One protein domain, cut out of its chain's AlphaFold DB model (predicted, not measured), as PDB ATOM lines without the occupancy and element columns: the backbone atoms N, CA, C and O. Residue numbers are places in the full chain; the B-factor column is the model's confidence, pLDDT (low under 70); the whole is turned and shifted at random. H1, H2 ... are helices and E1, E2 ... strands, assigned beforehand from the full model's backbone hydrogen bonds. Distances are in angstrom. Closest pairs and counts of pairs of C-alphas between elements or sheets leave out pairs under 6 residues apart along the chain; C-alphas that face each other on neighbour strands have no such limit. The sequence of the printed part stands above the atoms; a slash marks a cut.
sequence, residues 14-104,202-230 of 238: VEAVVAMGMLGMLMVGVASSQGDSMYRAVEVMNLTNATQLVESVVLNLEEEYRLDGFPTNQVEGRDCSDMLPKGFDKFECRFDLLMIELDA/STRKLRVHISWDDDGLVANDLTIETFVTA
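This is residues 14 to 104 and 202 to 230 of the 238 residues of an uncharacterized protein of Deltaproteobacteria bacterium (UniProt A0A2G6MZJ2). A small, twisted sheet of four strands has one very long helix, H1, packed slantwise over one of its faces, and the other half of that helix sticks out far beyond the sheet as a bare arm, residues 14 to 41. The arm lengthens the whole to 85 A, against 47 A for the body without it; residues 43 to 66 of H1 cover the sheet, mainly E4 and E3. The printed part has 120 residues with one named helix and four named strands, in the order H1 E1 E2 E3 E4; the sheet runs E1 - E2 - E3 - E4, antiparallel throughout, and the class is mixed, helices and strands. The whole is extended, with a radius of gyration of the C-alphas of 23.3 A and spans of 85 by 36 by 22 A.

The sheet is made of E1, residues 75 to 79, 10.5 A from first to last C-alpha; E2, residues 91 to 99, 26.2 A; E3, residues 203 to 212, 29.2 A; and E4, residues 220 to 229, 29.1 A. E4 ends with C-alpha 229 at (-31.284, 1.828, -1.810). H1, residues 14 to 68, measures 81.3 A, from C-alpha 14 at (-87.411, -21.190, 46.278) to C-alpha 68 at (-21.071, -1.017, 3.871).

E2 and E3, the inner strands, are antiparallel at 161 degrees, with N 96 and O 207 within hydrogen-bond range at 2.8 A. E3 and E4 form a hairpin, antiparallel at 162 degrees, with N 206 and O 226 at 2.8 A. E1 and E2 form the other hairpin, at 164 degrees, with N 97 and O 75 at 2.7 A. The edge strands E1 and E4 are apart. H1 is on one face of the sheet, two layers in all, a helix on a sheet, at a height over the sheet of 12.9 A. It lies over E3 and E4, and only just not over E2, on which 2 of its C-alphas fall. It runs only just slantwise to the strands, at 32 degrees to E3 on the local plane. The closest C-alphas of H1 and E4 are those of Glu 62 and Val 228, 6.4 A; of H1 and E3, those of Ala 50 and Ile 210, 6.7 A. In H1, 49 of 51 O i to N i+4 pairs are within hydrogen-bond range.

The C-alphas farthest apart are those of Val 14 and Ala 104, 87.1 A. Residues 14 to 41 of H1 stand free; the body without them has 92 residues and spans 47 by 27 by 18 A. Residues 105 to 201, in the link from E2 to E3, are not printed, and C-alphas 104 and 202 are 16.8 A apart across that cut. The link from E1 to E2, 11 residues, is long. The mean pLDDT of the printed part is 92.3, and no printed residue is under 70.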
ATOM      1  N   VAL A  14     -87.465 -20.803  47.696       93.44
ATOM      2  CA  VAL A  14     -87.411 -21.190  46.278       93.44
ATOM      3  C   VAL A  14     -86.945 -20.028  45.399       93.44
ATOM      4  O   VAL A  14     -86.094 -20.219  44.538       93.44
ATOM      5  N   GLU A  15     -87.443 -18.816  45.640       92.94
ATOM      6  CA  GLU A  15     -87.067 -17.621  44.876       92.94
ATOM      7  C   GLU A  15     -85.585 -17.267  45.061       92.94
ATOM      8  O   GLU A  15     -84.891 -16.980  44.087       92.94
ATOM      9  N   ALA A  16     -85.072 -17.385  46.290       94.12
ATOM     10  CA  ALA A  16     -83.656 -17.160  46.573       94.12
ATOM     11  C   ALA A  16     -82.749 -18.174  45.850       94.12
ATOM     12  O   ALA A  16     -81.732 -17.787  45.277       94.12
ATOM     13  N   VAL A  17     -83.124 -19.457  45.826       96.12
ATOM     14  CA  VAL A  17     -82.348 -20.500  45.132       96.12
ATOM     15  C   VAL A  17     -82.378 -20.303  43.614       96.12
ATOM     16  O   VAL A  17     -81.339 -20.418  42.965       96.12
ATOM     17  N   VAL A  18     -83.534 -19.950  43.041       96.19
ATOM     18  CA  VAL A  18     -83.650 -19.652  41.603       96.19
ATOM     19  C   VAL A  18     -82.805 -18.431  41.228       96.19
ATOM     20  O   VAL A  18     -82.071 -18.485  40.242       96.19
ATOM     21  N   ALA A  19     -82.839 -17.365  42.033       96.50
ATOM     22  CA  ALA A  19     -82.022 -16.173  41.807       96.50
ATOM     23  C   ALA A  19     -80.515 -16.484  41.855       96.50
ATOM     24  O   ALA A  19     -79.769 -16.034  40.985       96.50
ATOM     25  N   MET A  20     -80.064 -17.301  42.814       95.44
ATOM     26  CA  MET A  20     -78.664 -17.747  42.876       95.44
ATOM     27  C   MET A  20     -78.280 -18.618  41.673       95.44
ATOM     28  O   MET A  20     -77.183 -18.465  41.142       95.44
ATOM     29  N   GLY A  21     -79.182 -19.487  41.202       96.31
ATOM     30  CA  GLY A  21     -78.961 -20.304  40.007       96.31
ATOM     31  C   GLY A  21     -78.794 -19.463  38.737       96.31
ATOM     32  O   GLY A  21     -77.845 -19.671  37.980       96.31
ATOM     33  N   MET A  22     -79.663 -18.465  38.535       95.75
ATOM     34  CA  MET A  22     -79.542 -17.523  37.414       95.75
ATOM     35  C   MET A  22     -78.251 -16.701  37.502       95.75
ATOM     36  O   MET A  22     -77.562 -16.535  36.499       95.75
ATOM     37  N   LEU A  23     -77.883 -16.235  38.699       95.50
ATOM     38  CA  LEU A  23     -76.648 -15.480  38.912       95.50
ATOM     39  C   LEU A  23     -75.397 -16.323  38.618       95.50
ATOM     40  O   LEU A  23     -74.480 -15.838  37.958       95.50
ATOM     41  N   GLY A  24     -75.383 -17.592  39.032       96.19
ATOM     42  CA  GLY A  24     -74.301 -18.523  38.706       96.19
ATOM     43  C   GLY A  24     -74.157 -18.743  37.199       96.19
ATOM     44  O   GLY A  24     -73.054 -18.654  36.665       96.19
ATOM     45  N   MET A  25     -75.272 -18.946  36.490       93.75
ATOM     46  CA  MET A  25     -75.261 -19.118  35.034       93.75
ATOM     47  C   MET A  25     -74.761 -17.861  34.305       93.75
ATOM     48  O   MET A  25     -73.978 -17.968  33.361       93.75
ATOM     49  N   LEU A  26     -75.156 -16.670  34.767       93.62
ATOM     50  CA  LEU A  26     -74.673 -15.403  34.213       93.62
ATOM     51  C   LEU A  26     -73.169 -15.214  34.437       93.62
ATOM     52  O   LEU A  26     -72.470 -14.813  33.511       93.62
ATOM     53  N   MET A  27     -72.651 -15.542  35.624       93.44
ATOM     54  CA  MET A  27     -71.211 -15.460  35.888       93.44
ATOM     55  C   MET A  27     -70.402 -16.400  34.990       93.44
ATOM     56  O   MET A  27     -69.359 -15.992  34.485       93.44
ATOM     57  N   VAL A  28     -70.892 -17.618  34.730       92.56
ATOM     58  CA  VAL A  28     -70.238 -18.549  33.794       92.56
ATOM     59  C   VAL A  28     -70.237 -17.992  32.369       92.56
ATOM     60  O   VAL A  28     -69.202 -18.030  31.709       92.56
ATOM     61  N   GLY A  29     -71.359 -17.427  31.908       87.75
ATOM     62  CA  GLY A  29     -71.443 -16.817  30.577       87.75
ATOM     63  C   GLY A  29     -70.537 -15.593  30.398       87.75
ATOM     64  O   GLY A  29     -70.002 -15.371  29.317       87.75
ATOM     65  N   VAL A  30     -70.328 -14.808  31.457       88.38
ATOM     66  CA  VAL A  30     -69.403 -13.664  31.443       88.38
ATOM     67  C   VAL A  30     -67.942 -14.121  31.518       88.38
ATOM     68  O   VAL A  30     -67.084 -13.544  30.858       88.38
ATOM     69  N   ALA A  31     -67.639 -15.162  32.296       86.00
ATOM     70  CA  ALA A  31     -66.284 -15.697  32.389       86.00
ATOM     71  C   ALA A  31     -65.819 -16.311  31.058       86.00
ATOM     72  O   ALA A  31     -64.672 -16.112  30.660       86.00
ATOM     73  N   SER A  32     -66.706 -17.008  30.337       85.56
ATOM     74  CA  SER A  32     -66.360 -17.594  29.037       85.56
ATOM     75  C   SER A  32     -66.105 -16.540  27.954       85.56
ATOM     76  O   SER A  32     -65.208 -16.731  27.135       85.56
ATOM     77  N   SER A  33     -66.824 -15.411  27.960       83.00
ATOM     78  CA  SER A  33     -66.610 -14.337  26.978       83.00
ATOM     79  C   SER A  33     -65.312 -13.554  27.211       83.00
ATOM     80  O   SER A  33     -64.676 -13.110  26.253       83.00
ATOM     81  N   GLN A  34     -64.879 -13.420  28.468       84.75
ATOM     82  CA  GLN A  34     -63.609 -12.768  28.809       84.75
ATOM     83  C   GLN A  34     -62.390 -13.612  28.422       84.75
ATOM     84  O   GLN A  34     -61.379 -13.049  28.008       84.75
ATOM     85  N   GLY A  35     -62.498 -14.945  28.501       83.38
ATOM     86  CA  GLY A  35     -61.418 -15.859  28.122       83.38
ATOM     87  C   GLY A  35     -60.974 -15.688  26.666       83.38
ATOM     88  O   GLY A  35     -59.788 -15.492  26.418       83.38
ATOM     89  N   ASP A  36     -61.915 -15.674  25.714       82.38
ATOM     90  CA  ASP A  36     -61.601 -15.496  24.280       82.38
ATOM     91  C   ASP A  36     -60.960 -14.124  24.002       82.38
ATOM     92  O   ASP A  36     -60.010 -13.999  23.232       82.38
ATOM     93  N   SER A  37     -61.420 -13.082  24.703       83.44
ATOM     94  CA  SER A  37     -60.870 -11.731  24.540       83.44
ATOM     95  C   SER A  37     -59.416 -11.630  25.011       83.44
ATOM     96  O   SER A  37     -58.637 -10.894  24.411       83.44
ATOM     97  N   MET A  38     -59.029 -12.369  26.057       86.31
ATOM     98  CA  MET A  38     -57.645 -12.390  26.543       86.31
ATOM     99  C   MET A  38     -56.696 -13.076  25.556       86.31
ATOM    100  O   MET A  38     -55.624 -12.536  25.301       86.31
ATOM    101  N   TYR A  39     -57.089 -14.209  24.966       86.38
ATOM    102  CA  TYR A  39     -56.258 -14.891  23.963       86.38
ATOM    103  C   TYR A  39     -56.005 -14.003  22.744       86.38
ATOM    104  O   TYR A  39     -54.857 -13.797  22.360       86.38
ATOM    105  N   ARG A  40     -57.059 -13.377  22.210       85.06
ATOM    106  CA  ARG A  40     -56.922 -12.435  21.091       85.06
ATOM    107  C   ARG A  40     -56.101 -11.203  21.453       85.06
ATOM    108  O   ARG A  40     -55.391 -10.672  20.609       85.06
ATOM    109  N   ALA A  41     -56.186 -10.728  22.697       87.25
ATOM    110  CA  ALA A  41     -55.369  -9.604  23.143       87.25
ATOM    111  C   ALA A  41     -53.873  -9.949  23.111       87.25
ATOM    112  O   ALA A  41     -53.083  -9.123  22.662       87.25
ATOM    113  N   VAL A  42     -53.490 -11.159  23.535       89.88
ATOM    114  CA  VAL A  42     -52.093 -11.627  23.472       89.88
ATOM    115  C   VAL A  42     -51.626 -11.765  22.025       89.88
ATOM    116  O   VAL A  42     -50.547 -11.281  21.696       89.88
ATOM    117  N   GLU A  43     -52.453 -12.340  21.152       89.94
ATOM    118  CA  GLU A  43     -52.153 -12.469  19.721       89.94
ATOM    119  C   GLU A  43     -51.906 -11.098  19.071       89.94
ATOM    120  O   GLU A  43     -50.878 -10.878  18.431       89.94
ATOM    121  N   VAL A  44     -52.794 -10.127  19.313       91.38
ATOM    122  CA  VAL A  44     -52.648  -8.757  18.793       91.38
ATOM    123  C   VAL A  44     -51.409  -8.066  19.365       91.38
ATOM    124  O   VAL A  44     -50.723  -7.345  18.638       91.38
ATOM    125  N   MET A  45     -51.089  -8.279  20.646       93.81
ATOM    126  CA  MET A  45     -49.854  -7.760  21.243       93.81
ATOM    127  C   MET A  45     -48.611  -8.375  20.591       93.81
ATOM    128  O   MET A  45     -47.665  -7.648  20.299       93.81
ATOM    129  N   ASN A  46     -48.611  -9.684  20.328       93.44
ATOM    130  CA  ASN A  46     -47.498 -10.369  19.670       93.44
ATOM    131  C   ASN A  46     -47.309  -9.881  18.238       93.44
ATOM    132  O   ASN A  46     -46.186  -9.553  17.872       93.44
ATOM    133  N   LEU A  47     -48.397  -9.738  17.478       94.81
ATOM    134  CA  LEU A  47     -48.358  -9.177  16.132       94.81
ATOM    135  C   LEU A  47     -47.843  -7.733  16.135       94.81
ATOM    136  O   LEU A  47     -46.980  -7.389  15.340       94.81
ATOM    137  N   THR A  48     -48.320  -6.900  17.066       96.12
ATOM    138  CA  THR A  48     -47.863  -5.504  17.197       96.12
ATOM    139  C   THR A  48     -46.366  -5.440  17.497       96.12
ATOM    140  O   THR A  48     -45.645  -4.653  16.887       96.12
ATOM    141  N   ASN A  49     -45.889  -6.291  18.409       96.62
ATOM    142  CA  ASN A  49     -44.469  -6.390  18.724       96.62
ATOM    143  C   ASN A  49     -43.668  -6.891  17.515       96.62
ATOM    144  O   ASN A  49     -42.630  -6.315  17.216       96.62
ATOM    145  N   ALA A  50     -44.154  -7.908  16.797       96.75
ATOM    146  CA  ALA A  50     -43.514  -8.408  15.585       96.75
ATOM    147  C   ALA A  50     -43.369  -7.293  14.542       96.75
ATOM    148  O   ALA A  50     -42.270  -7.076  14.047       96.75
ATOM    149  N   THR A  51     -44.427  -6.520  14.269       96.81
ATOM    150  CA  THR A  51     -44.367  -5.383  13.337       96.81
ATOM    151  C   THR A  51     -43.321  -4.350  13.760       96.81
ATOM    152  O   THR A  51     -42.504  -3.951  12.936       96.81
ATOM    153  N   GLN A  52     -43.291  -3.961  15.041       97.12
ATOM    154  CA  GLN A  52     -42.296  -3.008  15.553       97.12
ATOM    155  C   GLN A  52     -40.861  -3.540  15.438       97.12
ATOM    156  O   GLN A  52     -39.939  -2.782  15.136       97.12
ATOM    157  N   LEU A  53     -40.661  -4.843  15.664       96.88
ATOM    158  CA  LEU A  53     -39.361  -5.488  15.485       96.88
ATOM    159  C   LEU A  53     -38.945  -5.505  14.017       96.88
ATOM    160  O   LEU A  53     -37.799  -5.170  13.733       96.88
ATOM    161  N   VAL A  54     -39.853  -5.838  13.090       97.19
ATOM    162  CA  VAL A  54     -39.538  -5.798  11.656       97.19
ATOM    163  C   VAL A  54     -39.115  -4.391  11.249       97.19
ATOM    164  O   VAL A  54     -38.081  -4.244  10.610       97.19
ATOM    165  N   GLU A  55     -39.861  -3.358  11.645       96.12
ATOM    166  CA  GLU A  55     -39.509  -1.966  11.334       96.12
ATOM    167  C   GLU A  55     -38.115  -1.602  11.863       96.12
ATOM    168  O   GLU A  55     -37.309  -1.021  11.138       96.12
ATOM    169  N   SER A  56     -37.792  -1.998  13.097       96.69
ATOM    170  CA  SER A  56     -36.463  -1.766  13.668       96.69
ATOM    171  C   SER A  56     -35.358  -2.520  12.924       96.69
ATOM    172  O   SER A  56     -34.280  -1.964  12.729       96.69
ATOM    173  N   VAL A  57     -35.595  -3.775  12.531       96.38
ATOM    174  CA  VAL A  57     -34.623  -4.588  11.783       96.38
ATOM    175  C   VAL A  57     -34.405  -4.007  10.391       96.38
ATOM    176  O   VAL A  57     -33.265  -3.886   9.962       96.38
ATOM    177  N   VAL A  58     -35.473  -3.587   9.709       96.31
ATOM    178  CA  VAL A  58     -35.386  -2.924   8.403       96.31
ATOM    179  C   VAL A  58     -34.533  -1.662   8.497       96.31
ATOM    180  O   VAL A  58     -33.621  -1.510   7.695       96.31
ATOM    181  N   LEU A  59     -34.757  -0.806   9.499       96.00
ATOM    182  CA  LEU A  59     -33.961   0.413   9.686       96.00
ATOM    183  C   LEU A  59     -32.477   0.118   9.959       96.00
ATOM    184  O   LEU A  59     -31.610   0.802   9.419       96.00
ATOM    185  N   ASN A  60     -32.175  -0.909  10.759       95.81
ATOM    186  CA  ASN A  60     -30.793  -1.319  11.026       95.81
ATOM    187  C   ASN A  60     -30.113  -1.874   9.766       95.81
ATOM    188  O   ASN A  60     -28.972  -1.521   9.485       95.81
ATOM    189  N   LEU A  61     -30.817  -2.705   8.990       94.81
ATOM    190  CA  LEU A  61     -30.313  -3.243   7.724       94.81
ATOM    191  C   LEU A  61     -30.110  -2.135   6.687       94.81
ATOM    192  O   LEU A  61     -29.117  -2.142   5.965       94.81
ATOM    193  N   GLU A  62     -31.029  -1.172   6.613       93.44
ATOM    194  CA  GLU A  62     -30.879   0.011   5.766       93.44
ATOM    195  C   GLU A  62     -29.636   0.812   6.142       93.44
ATOM    196  O   GLU A  62     -28.893   1.227   5.259       93.44
ATOM    197  N   GLU A  63     -29.378   1.014   7.435       92.88
ATOM    198  CA  GLU A  63     -28.172   1.703   7.887       92.88
ATOM    199  C   GLU A  63     -26.896   0.909   7.580       92.88
ATOM    200  O   GLU A  63     -25.956   1.494   7.040       92.88
ATOM    201  N   GLU A  64     -26.875  -0.399   7.857       91.75
ATOM    202  CA  GLU A  64     -25.744  -1.293   7.564       91.75
ATOM    203  C   GLU A  64     -25.395  -1.252   6.074       91.75
ATOM    204  O   GLU A  64     -24.275  -0.906   5.708       91.75
ATOM    205  N   TYR A  65     -26.365  -1.496   5.188       91.00
ATOM    206  CA  TYR A  65     -26.108  -1.510   3.745       91.00
ATOM    207  C   TYR A  65     -25.921  -0.124   3.133       91.00
ATOM    208  O   TYR A  65     -25.345  -0.008   2.050       91.00
ATOM    209  N   ARG A  66     -26.373   0.942   3.799       87.31
ATOM    210  CA  ARG A  66     -26.032   2.308   3.397       87.31
ATOM    211  C   ARG A  66     -24.564   2.626   3.675       87.31
ATOM    212  O   ARG A  66     -23.996   3.422   2.937       87.31
ATOM    213  N   LEU A  67     -23.977   2.063   4.733       88.56
ATOM    214  CA  LEU A  67     -22.581   2.300   5.112       88.56
ATOM    215  C   LEU A  67     -21.611   1.330   4.425       88.56
ATOM    216  O   LEU A  67     -20.578   1.766   3.928       88.56
ATOM    217  N   ASP A  68     -21.953   0.043   4.379       89.12
ATOM    218  CA  ASP A  68     -21.071  -1.017   3.871       89.12
ATOM    219  C   ASP A  68     -21.306  -1.332   2.381       89.12
ATOM    220  O   ASP A  68     -20.512  -2.036   1.750       89.12
ATOM    221  N   GLY A  69     -22.396  -0.814   1.807       87.50
ATOM    222  CA  GLY A  69     -22.841  -1.123   0.452       87.50
ATOM    223  C   GLY A  69     -23.500  -2.500   0.335       87.50
ATOM    224  O   GLY A  69     -23.465  -3.333   1.241       87.50
ATOM    225  N   PHE A  70     -24.133  -2.769  -0.811       88.81
ATOM    226  CA  PHE A  70     -24.760  -4.071  -1.044       88.81
ATOM    227  C   PHE A  70     -23.748  -5.143  -1.468       88.81
ATOM    228  O   PHE A  70     -22.876  -4.877  -2.299       88.81
ATOM    229  N   PRO A  71     -23.916  -6.397  -1.009       86.38
ATOM    230  CA  PRO A  71     -23.144  -7.509  -1.537       86.38
ATOM    231  C   PRO A  71     -23.438  -7.724  -3.030       86.38
ATOM    232  O   PRO A  71     -24.543  -7.485  -3.524       86.38
ATOM    233  N   THR A  72     -22.450  -8.253  -3.755       82.88
ATOM    234  CA  THR A  72     -22.578  -8.608  -5.182       82.88
ATOM    235  C   THR A  72     -23.453  -9.833  -5.429       82.88
ATOM    236  O   THR A  72     -23.697 -10.180  -6.579       82.88
ATOM    237  N   ASN A  73     -23.897 -10.515  -4.372       85.88
ATOM    238  CA  ASN A  73     -24.605 -11.788  -4.427       85.88
ATOM    239  C   ASN A  73     -25.994 -11.614  -3.803       85.88
ATOM    240  O   ASN A  73     -26.171 -10.769  -2.926       85.88
ATOM    241  N   GLN A  74     -26.959 -12.440  -4.212       90.31
ATOM    242  CA  GLN A  74     -28.229 -12.545  -3.492       90.31
ATOM    243  C   GLN A  74     -27.962 -13.229  -2.147       90.31
ATOM    244  O   GLN A  74     -27.156 -14.162  -2.067       90.31
ATOM    245  N   VAL A  75     -28.592 -12.731  -1.090       91.75
ATOM    246  CA  VAL A  75     -28.475 -13.289   0.258       91.75
ATOM    247  C   VAL A  75     -29.852 -13.792   0.641       91.75
ATOM    248  O   VAL A  75     -30.791 -13.013   0.647       91.75
ATOM    249  N   GLU A  76     -29.987 -15.075   0.949       95.56
ATOM    250  CA  GLU A  76     -31.267 -15.673   1.337       95.56
ATOM    251  C   GLU A  76     -31.132 -16.344   2.703       95.56
ATOM    252  O   GLU A  76     -30.128 -17.004   2.992       95.56
ATOM    253  N   GLY A  77     -32.148 -16.173   3.543       95.25
ATOM    254  CA  GLY A  77     -32.289 -16.817   4.837       95.25
ATOM    255  C   GLY A  77     -31.215 -16.430   5.846       95.25
ATOM    256  O   GLY A  77     -30.887 -17.247   6.709       95.25
ATOM    257  N   ARG A  78     -30.640 -15.223   5.746       96.44
ATOM    258  CA  ARG A  78     -29.645 -14.772   6.723       96.44
ATOM    259  C   ARG A  78     -30.338 -14.515   8.053       96.44
ATOM    260  O   ARG A  78     -31.387 -13.880   8.095       96.44
ATOM    261  N   ASP A  79     -29.740 -15.027   9.118       97.00
ATOM    262  CA  ASP A  79     -30.201 -14.793  10.482       97.00
ATOM    263  C   ASP A  79     -30.016 -13.312  10.858       97.00
ATOM    264  O   ASP A  79     -28.961 -12.738  10.580       97.00
ATOM    265  N   CYS A  80     -31.051 -12.712  11.450       96.12
ATOM    266  CA  CYS A  80     -31.042 -11.357  12.017       96.12
ATOM    267  C   CYS A  80     -31.408 -11.338  13.508       96.12
ATOM    268  O   CYS A  80     -31.777 -10.297  14.054       96.12
ATOM    269  N   SER A  81     -31.322 -12.481  14.197       94.81
ATOM    270  CA  SER A  81     -31.584 -12.569  15.636       94.81
ATOM    271  C   SER A  81     -30.626 -11.729  16.491       94.81
ATOM    272  O   SER A  81     -30.975 -11.370  17.613       94.81
ATOM    273  N   ASP A  82     -29.447 -11.370  15.983       95.31
ATOM    274  CA  ASP A  82     -28.495 -10.468  16.643       95.31
ATOM    275  C   ASP A  82     -28.922  -8.990  16.611       95.31
ATOM    276  O   ASP A  82     -28.515  -8.217  17.482       95.31
ATOM    277  N   MET A  83     -29.783  -8.610  15.663       95.00
ATOM    278  CA  MET A  83     -30.356  -7.263  15.547       95.00
ATOM    279  C   MET A  83     -31.581  -7.054  16.444       95.00
ATOM    280  O   MET A  83     -32.013  -5.915  16.645       95.00
ATOM    281  N   LEU A  84     -32.154  -8.131  16.989       95.75
ATOM    282  CA  LEU A  84     -33.304  -8.040  17.880       95.75
ATOM    283  C   LEU A  84     -32.885  -7.494  19.259       95.75
ATOM    284  O   LEU A  84     -31.868  -7.911  19.824       95.75
ATOM    285  N   PRO A  85     -33.673  -6.584  19.867       95.75
ATOM    286  CA  PRO A  85     -33.419  -6.146  21.231       95.75
ATOM    287  C   PRO A  85     -33.461  -7.325  22.215       95.75
ATOM    288  O   PRO A  85     -34.206  -8.291  22.048       95.75
ATOM    289  N   LYS A  86     -32.695  -7.227  23.306       95.06
ATOM    290  CA  LYS A  86     -32.683  -8.262  24.352       95.06
ATOM    291  C   LYS A  86     -34.081  -8.454  24.948       95.06
ATOM    292  O   LYS A  86     -34.735  -7.473  25.303       95.06
ATOM    293  N   GLY A  87     -34.493  -9.709  25.132       93.56
ATOM    294  CA  GLY A  87     -35.805 -10.071  25.685       93.56
ATOM    295  C   GLY A  87     -36.869 -10.413  24.637       93.56
ATOM    296  O   GLY A  87     -37.995 -10.734  25.010       93.56
ATOM    297  N   PHE A  88     -36.510 -10.393  23.352       95.56
ATOM    298  CA  PHE A  88     -37.359 -10.832  22.242       95.56
ATOM    299  C   PHE A  88     -36.960 -12.215  21.705       95.56
ATOM    300  O   PHE A  88     -37.267 -12.544  20.567       95.56
ATOM    301  N   ASP A  89     -36.354 -13.058  22.547       93.88
ATOM    302  CA  ASP A  89     -35.812 -14.381  22.183       93.88
ATOM    303  C   ASP A  89     -36.866 -15.370  21.642       93.88
ATOM    304  O   ASP A  89     -36.525 -16.422  21.113       93.88
ATOM    305  N   LYS A  90     -38.157 -15.046  21.791       94.50
ATOM    306  CA  LYS A  90     -39.275 -15.824  21.240       94.50
ATOM    307  C   LYS A  90     -39.518 -15.599  19.743       94.50
ATOM    308  O   LYS A  90     -40.325 -16.313  19.156       94.50
ATOM    309  N   PHE A  91     -38.912 -14.562  19.170       96.69
ATOM    310  CA  PHE A  91     -39.038 -14.220  17.761       96.69
ATOM    311  C   PHE A  91     -37.801 -14.713  17.016       96.69
ATOM    312  O   PHE A  91     -36.673 -14.392  17.389       96.69
ATOM    313  N   GLU A  92     -38.012 -15.467  15.945       97.06
ATOM    314  CA  GLU A  92     -36.960 -15.826  15.002       97.06
ATOM    315  C   GLU A  92     -36.984 -14.830  13.844       97.06
ATOM    316  O   GLU A  92     -38.040 -14.566  13.270       97.06
ATOM    317  N   CYS A  93     -35.825 -14.262  13.513       97.69
ATOM    318  CA  CYS A  93     -35.687 -13.263  12.460       97.69
ATOM    319  C   CYS A  93     -34.823 -13.825  11.338       97.69
ATOM    320  O   CYS A  93     -33.699 -14.269  11.574       97.69
ATOM    321  N   ARG A  94     -35.325 -13.775  10.105       98.12
ATOM    322  CA  ARG A  94     -34.529 -14.038   8.904       98.12
ATOM    323  C   ARG A  94     -34.791 -12.979   7.859       98.12
ATOM    324  O   ARG A  94     -35.889 -12.436   7.795       98.12
ATOM    325  N   PHE A  95     -33.816 -12.713   7.006       97.88
ATOM    326  CA  PHE A  95     -34.028 -11.824   5.876       97.88
ATOM    327  C   PHE A  95     -33.414 -12.348   4.584       97.88
ATOM    328  O   PHE A  95     -32.393 -13.045   4.584       97.88
ATOM    329  N   ASP A  96     -34.042 -11.940   3.487       97.38
ATOM    330  CA  ASP A  96     -33.572 -12.136   2.127       97.38
ATOM    331  C   ASP A  96     -33.290 -10.771   1.497       97.38
ATOM    332  O   ASP A  96     -34.115  -9.855   1.543       97.38
ATOM    333  N   LEU A  97     -32.132 -10.646   0.866       95.44
ATOM    334  CA  LEU A  97     -31.748  -9.525   0.034       95.44
ATOM    335  C   LEU A  97     -31.658 -10.007  -1.415       95.44
ATOM    336  O   LEU A  97     -30.684 -10.646  -1.829       95.44
ATOM    337  N   LEU A  98     -32.691  -9.686  -2.183       95.12
ATOM    338  CA  LEU A  98     -32.841 -10.111  -3.566       95.12
ATOM    339  C   LEU A  98     -32.460  -8.971  -4.512       95.12
ATOM    340  O   LEU A  98     -32.793  -7.800  -4.294       95.12
ATOM    341  N   MET A  99     -31.762  -9.318  -5.592       91.12
ATOM    342  CA  MET A  99     -31.526  -8.377  -6.682       91.12
ATOM    343  C   MET A  99     -32.819  -8.162  -7.459       91.12
ATOM    344  O   MET A  99     -33.598  -9.093  -7.664       91.12
ATOM    345  N   ILE A 100     -33.041  -6.928  -7.905       89.38
ATOM    346  CA  ILE A 100     -34.125  -6.649  -8.839       89.38
ATOM    347  C   ILE A 100     -33.640  -7.086 -10.218       89.38
ATOM    348  O   ILE A 100     -32.890  -6.374 -10.882       89.38
ATOM    349  N   GLU A 101     -34.055  -8.277 -10.634       83.75
ATOM    350  CA  GLU A 101     -33.871  -8.732 -12.007       83.75
ATOM    351  C   GLU A 101     -34.879  -7.994 -12.888       83.75
ATOM    352  O   GLU A 101     -36.049  -8.368 -12.982       83.75
ATOM    353  N   LEU A 102     -34.443  -6.890 -13.496       83.44
ATOM    354  CA  LEU A 102     -35.174  -6.317 -14.615       83.44
ATOM    355  C   LEU A 102     -34.731  -7.018 -15.891       83.44
ATOM    356  O   LEU A 102     -33.552  -6.996 -16.244       83.44
ATOM    357  N   ASP A 103     -35.692  -7.611 -16.589       85.69
ATOM    358  CA  ASP A 103     -35.468  -8.063 -17.954       85.69
ATOM    359  C   ASP A 103     -35.125  -6.855 -18.845       85.69
ATOM    360  O   ASP A 103     -35.631  -5.747 -18.633       85.69
ATOM    361  N   ALA A 104     -34.289  -7.060 -19.861       82.88
ATOM    362  CA  ALA A 104     -33.954  -6.020 -20.832       82.88
ATOM    363  C   ALA A 104     -35.223  -5.476 -21.513       82.88
ATOM    364  O   ALA A 104     -35.337  -4.272 -21.757       82.88
ATOM    365  N   SER A 202     -28.319  -0.182  -7.715       87.56
ATOM    366  CA  SER A 202     -28.287   0.404  -6.366       87.56
ATOM    367  C   SER A 202     -29.514   0.104  -5.505       87.56
ATOM    368  O   SER A 202     -29.517   0.479  -4.337       87.56
ATOM    369  N   THR A 203     -30.533  -0.590  -6.023       90.94
ATOM    370  CA  THR A 203     -31.729  -0.980  -5.260       90.94
ATOM    371  C   THR A 203     -31.757  -2.491  -5.057       90.94
ATOM    372  O   THR A 203     -31.467  -3.278  -5.963       90.94
ATOM    373  N   ARG A 204     -32.134  -2.929  -3.859       93.81
ATOM    374  CA  ARG A 204     -32.391  -4.338  -3.550       93.81
ATOM    375  C   ARG A 204     -33.781  -4.493  -2.959       93.81
ATOM    376  O   ARG A 204     -34.280  -3.607  -2.269       93.81
ATOM    377  N   LYS A 205     -34.406  -5.636  -3.235       95.44
ATOM    378  CA  LYS A 205     -35.637  -6.041  -2.565       95.44
ATOM    379  C   LYS A 205     -35.242  -6.722  -1.259       95.44
ATOM    380  O   LYS A 205     -34.630  -7.786  -1.284       95.44
ATOM    381  N   LEU A 206     -35.583  -6.095  -0.142       96.50
ATOM    382  CA  LEU A 206     -35.392  -6.645   1.191       96.50
ATOM    383  C   LEU A 206     -36.692  -7.316   1.632       96.50
ATOM    384  O   LEU A 206     -37.756  -6.696   1.638       96.50
ATOM    385  N   ARG A 207     -36.607  -8.587   2.009       97.62
ATOM    386  CA  ARG A 207     -37.707  -9.327   2.618       97.62
ATOM    387  C   ARG A 207     -37.291  -9.729   4.022       97.62
ATOM    388  O   ARG A 207     -36.288 -10.408   4.183       97.62
ATOM    389  N   VAL A 208     -38.050  -9.308   5.023       97.50
ATOM    390  CA  VAL A 208     -37.809  -9.678   6.421       97.50
ATOM    391  C   VAL A 208     -38.922 -10.613   6.867       97.50
ATOM    392  O   VAL A 208     -40.103 -10.298   6.719       97.50
ATOM    393  N   HIS A 209     -38.523 -11.758   7.400       97.69
ATOM    394  CA  HIS A 209     -39.364 -12.802   7.959       97.69
ATOM    395  C   HIS A 209     -39.196 -12.802   9.472       97.69
ATOM    396  O   HIS A 209     -38.091 -13.018   9.975       97.69
ATOM    397  N   ILE A 210     -40.288 -12.582  10.193       97.38
ATOM    398  CA  ILE A 210     -40.336 -12.785  11.636       97.38
ATOM    399  C   ILE A 210     -41.363 -13.862  11.936       97.38
ATOM    400  O   ILE A 210     -42.541 -13.705  11.620       97.38
ATOM    401  N   SER A 211     -40.922 -14.930  12.590       96.88
ATOM    402  CA  SER A 211     -41.799 -15.984  13.086       96.88
ATOM    403  C   SER A 211     -41.770 -16.065  14.609       96.88
ATOM    404  O   SER A 211     -40.775 -15.738  15.254       96.88
ATOM    405  N   TRP A 212     -42.888 -16.478  15.202       96.25
ATOM    406  CA  TRP A 212     -42.985 -16.769  16.632       96.25
ATOM    407  C   TRP A 212     -43.952 -17.926  16.880       96.25
ATOM    408  O   TRP A 212     -44.925 -18.115  16.145       96.25
ATOM    409  N   ASP A 213     -43.679 -18.694  17.931       93.56
ATOM    410  CA  ASP A 213     -44.545 -19.776  18.403       93.56
ATOM    411  C   ASP A 213     -45.315 -19.321  19.649       93.56
ATOM    412  O   ASP A 213     -44.750 -18.716  20.565       93.56
ATOM    413  N   ASP A 214     -46.611 -19.616  19.674       87.12
ATOM    414  CA  ASP A 214     -47.484 -19.409  20.825       87.12
ATOM    415  C   ASP A 214     -47.709 -20.772  21.508       87.12
ATOM    416  O   ASP A 214     -48.743 -21.417  21.324       87.12
ATOM    417  N   ASP A 215     -46.702 -21.219  22.271       82.50
ATOM    418  CA  ASP A 215     -46.718 -22.384  23.176       82.50
ATOM    419  C   ASP A 215     -47.445 -23.637  22.625       82.50
ATOM    420  O   ASP A 215     -48.262 -24.265  23.310       82.50
ATOM    421  N   GLY A 216     -47.134 -24.041  21.386       77.88
ATOM    422  CA  GLY A 216     -47.660 -25.268  20.772       77.88
ATOM    423  C   GLY A 216     -48.872 -25.072  19.858       77.88
ATOM    424  O   GLY A 216     -49.520 -26.054  19.474       77.88
ATOM    425  N   LEU A 217     -49.181 -23.827  19.498       79.44
ATOM    426  CA  LEU A 217     -50.031 -23.503  18.356       79.44
ATOM    427  C   LEU A 217     -49.220 -23.525  17.047       79.44
ATOM    428  O   LEU A 217     -48.035 -23.840  17.015       79.44
ATOM    429  N   VAL A 218     -49.891 -23.281  15.921       83.25
ATOM    430  CA  VAL A 218     -49.208 -23.154  14.626       83.25
ATOM    431  C   VAL A 218     -48.317 -21.915  14.686       83.25
ATOM    432  O   VAL A 218     -48.800 -20.850  15.062       83.25
ATOM    433  N   ALA A 219     -47.044 -22.057  14.308       87.62
ATOM    434  CA  ALA A 219     -46.117 -20.934  14.232       87.62
ATOM    435  C   ALA A 219     -46.704 -19.821  13.353       87.62
ATOM    436  O   ALA A 219     -47.137 -20.069  12.224       87.62
ATOM    437  N   ASN A 220     -46.719 -18.606  13.890       94.19
ATOM    438  CA  ASN A 220     -47.119 -17.422  13.150       94.19
ATOM    439  C   ASN A 220     -45.917 -16.913  12.353       94.19
ATOM    440  O   ASN A 220     -44.789 -16.948  12.844       94.19
ATOM    441  N   ASP A 221     -46.165 -16.434  11.139       96.00
ATOM    442  CA  ASP A 221     -45.160 -15.836  10.259       96.00
ATOM    443  C   ASP A 221     -45.668 -14.470   9.797       96.00
ATOM    444  O   ASP A 221     -46.798 -14.335   9.312       96.00
ATOM    445  N   LEU A 222     -44.829 -13.455   9.976       96.50
ATOM    446  CA  LEU A 222     -44.988 -12.132   9.408       96.50
ATOM    447  C   LEU A 222     -43.840 -11.881   8.431       96.50
ATOM    448  O   LEU A 222     -42.680 -11.758   8.823       96.50
ATOM    449  N   THR A 223     -44.191 -11.719   7.158       97.12
ATOM    450  CA  THR A 223     -43.248 -11.354   6.103       97.12
ATOM    451  C   THR A 223     -43.539  -9.937   5.614       97.12
ATOM    452  O   THR A 223     -44.650  -9.655   5.164       97.12
ATOM    453  N   ILE A 224     -42.542  -9.053   5.674       96.19
ATOM    454  CA  ILE A 224     -42.613  -7.698   5.109       96.19
ATOM    455  C   ILE A 224     -41.629  -7.592   3.949       96.19
ATOM    456  O   ILE A 224     -40.476  -8.007   4.050       96.19
ATOM    457  N   GLU A 225     -42.097  -7.023   2.840       97.19
ATOM    458  CA  GLU A 225     -41.277  -6.718   1.672       97.19
ATOM    459  C   GLU A 225     -41.096  -5.206   1.551       97.19
ATOM    460  O   GLU A 225     -42.072  -4.454   1.569       97.19
ATOM    461  N   THR A 226     -39.852  -4.767   1.401       95.69
ATOM    462  CA  THR A 226     -39.486  -3.368   1.171       95.69
ATOM    463  C   THR A 226     -38.361  -3.270   0.139       95.69
ATOM    464  O   THR A 226     -37.760  -4.273  -0.259       95.69
ATOM    465  N   PHE A 227     -38.087  -2.058  -0.330       94.56
ATOM    466  CA  PHE A 227     -36.990  -1.767  -1.244       94.56
ATOM    467  C   PHE A 227     -35.999  -0.851  -0.550       94.56
ATOM    468  O   PHE A 227     -36.376   0.203  -0.045       94.56
ATOM    469  N   VAL A 228     -34.737  -1.259  -0.557       92.62
ATOM    470  CA  VAL A 228     -33.640  -0.528   0.073       92.62
ATOM    471  C   VAL A 228     -32.685  -0.037  -1.005       92.62
ATOM    472  O   VAL A 228     -32.391  -0.763  -1.959       92.62
ATOM    473  N   THR A 229     -32.220   1.202  -0.872       89.88
ATOM    474  CA  THR A 229     -31.284   1.828  -1.810       89.88
ATOM    475  C   THR A 229     -29.955   2.104  -1.119       89.88
ATOM    476  O   THR A 229     -29.914   2.634  -0.011       89.88
ATOM    477  N   ALA A 230     -28.855   1.746  -1.776       85.31
ATOM    478  CA  ALA A 230     -27.524   2.140  -1.344       85.31
ATOM    479  C   ALA A 230     -27.222   3.499  -1.970       85.31
ATOM    480  O   ALA A 230     -27.433   3.701  -3.170       85.31
TER     481      ALA A 230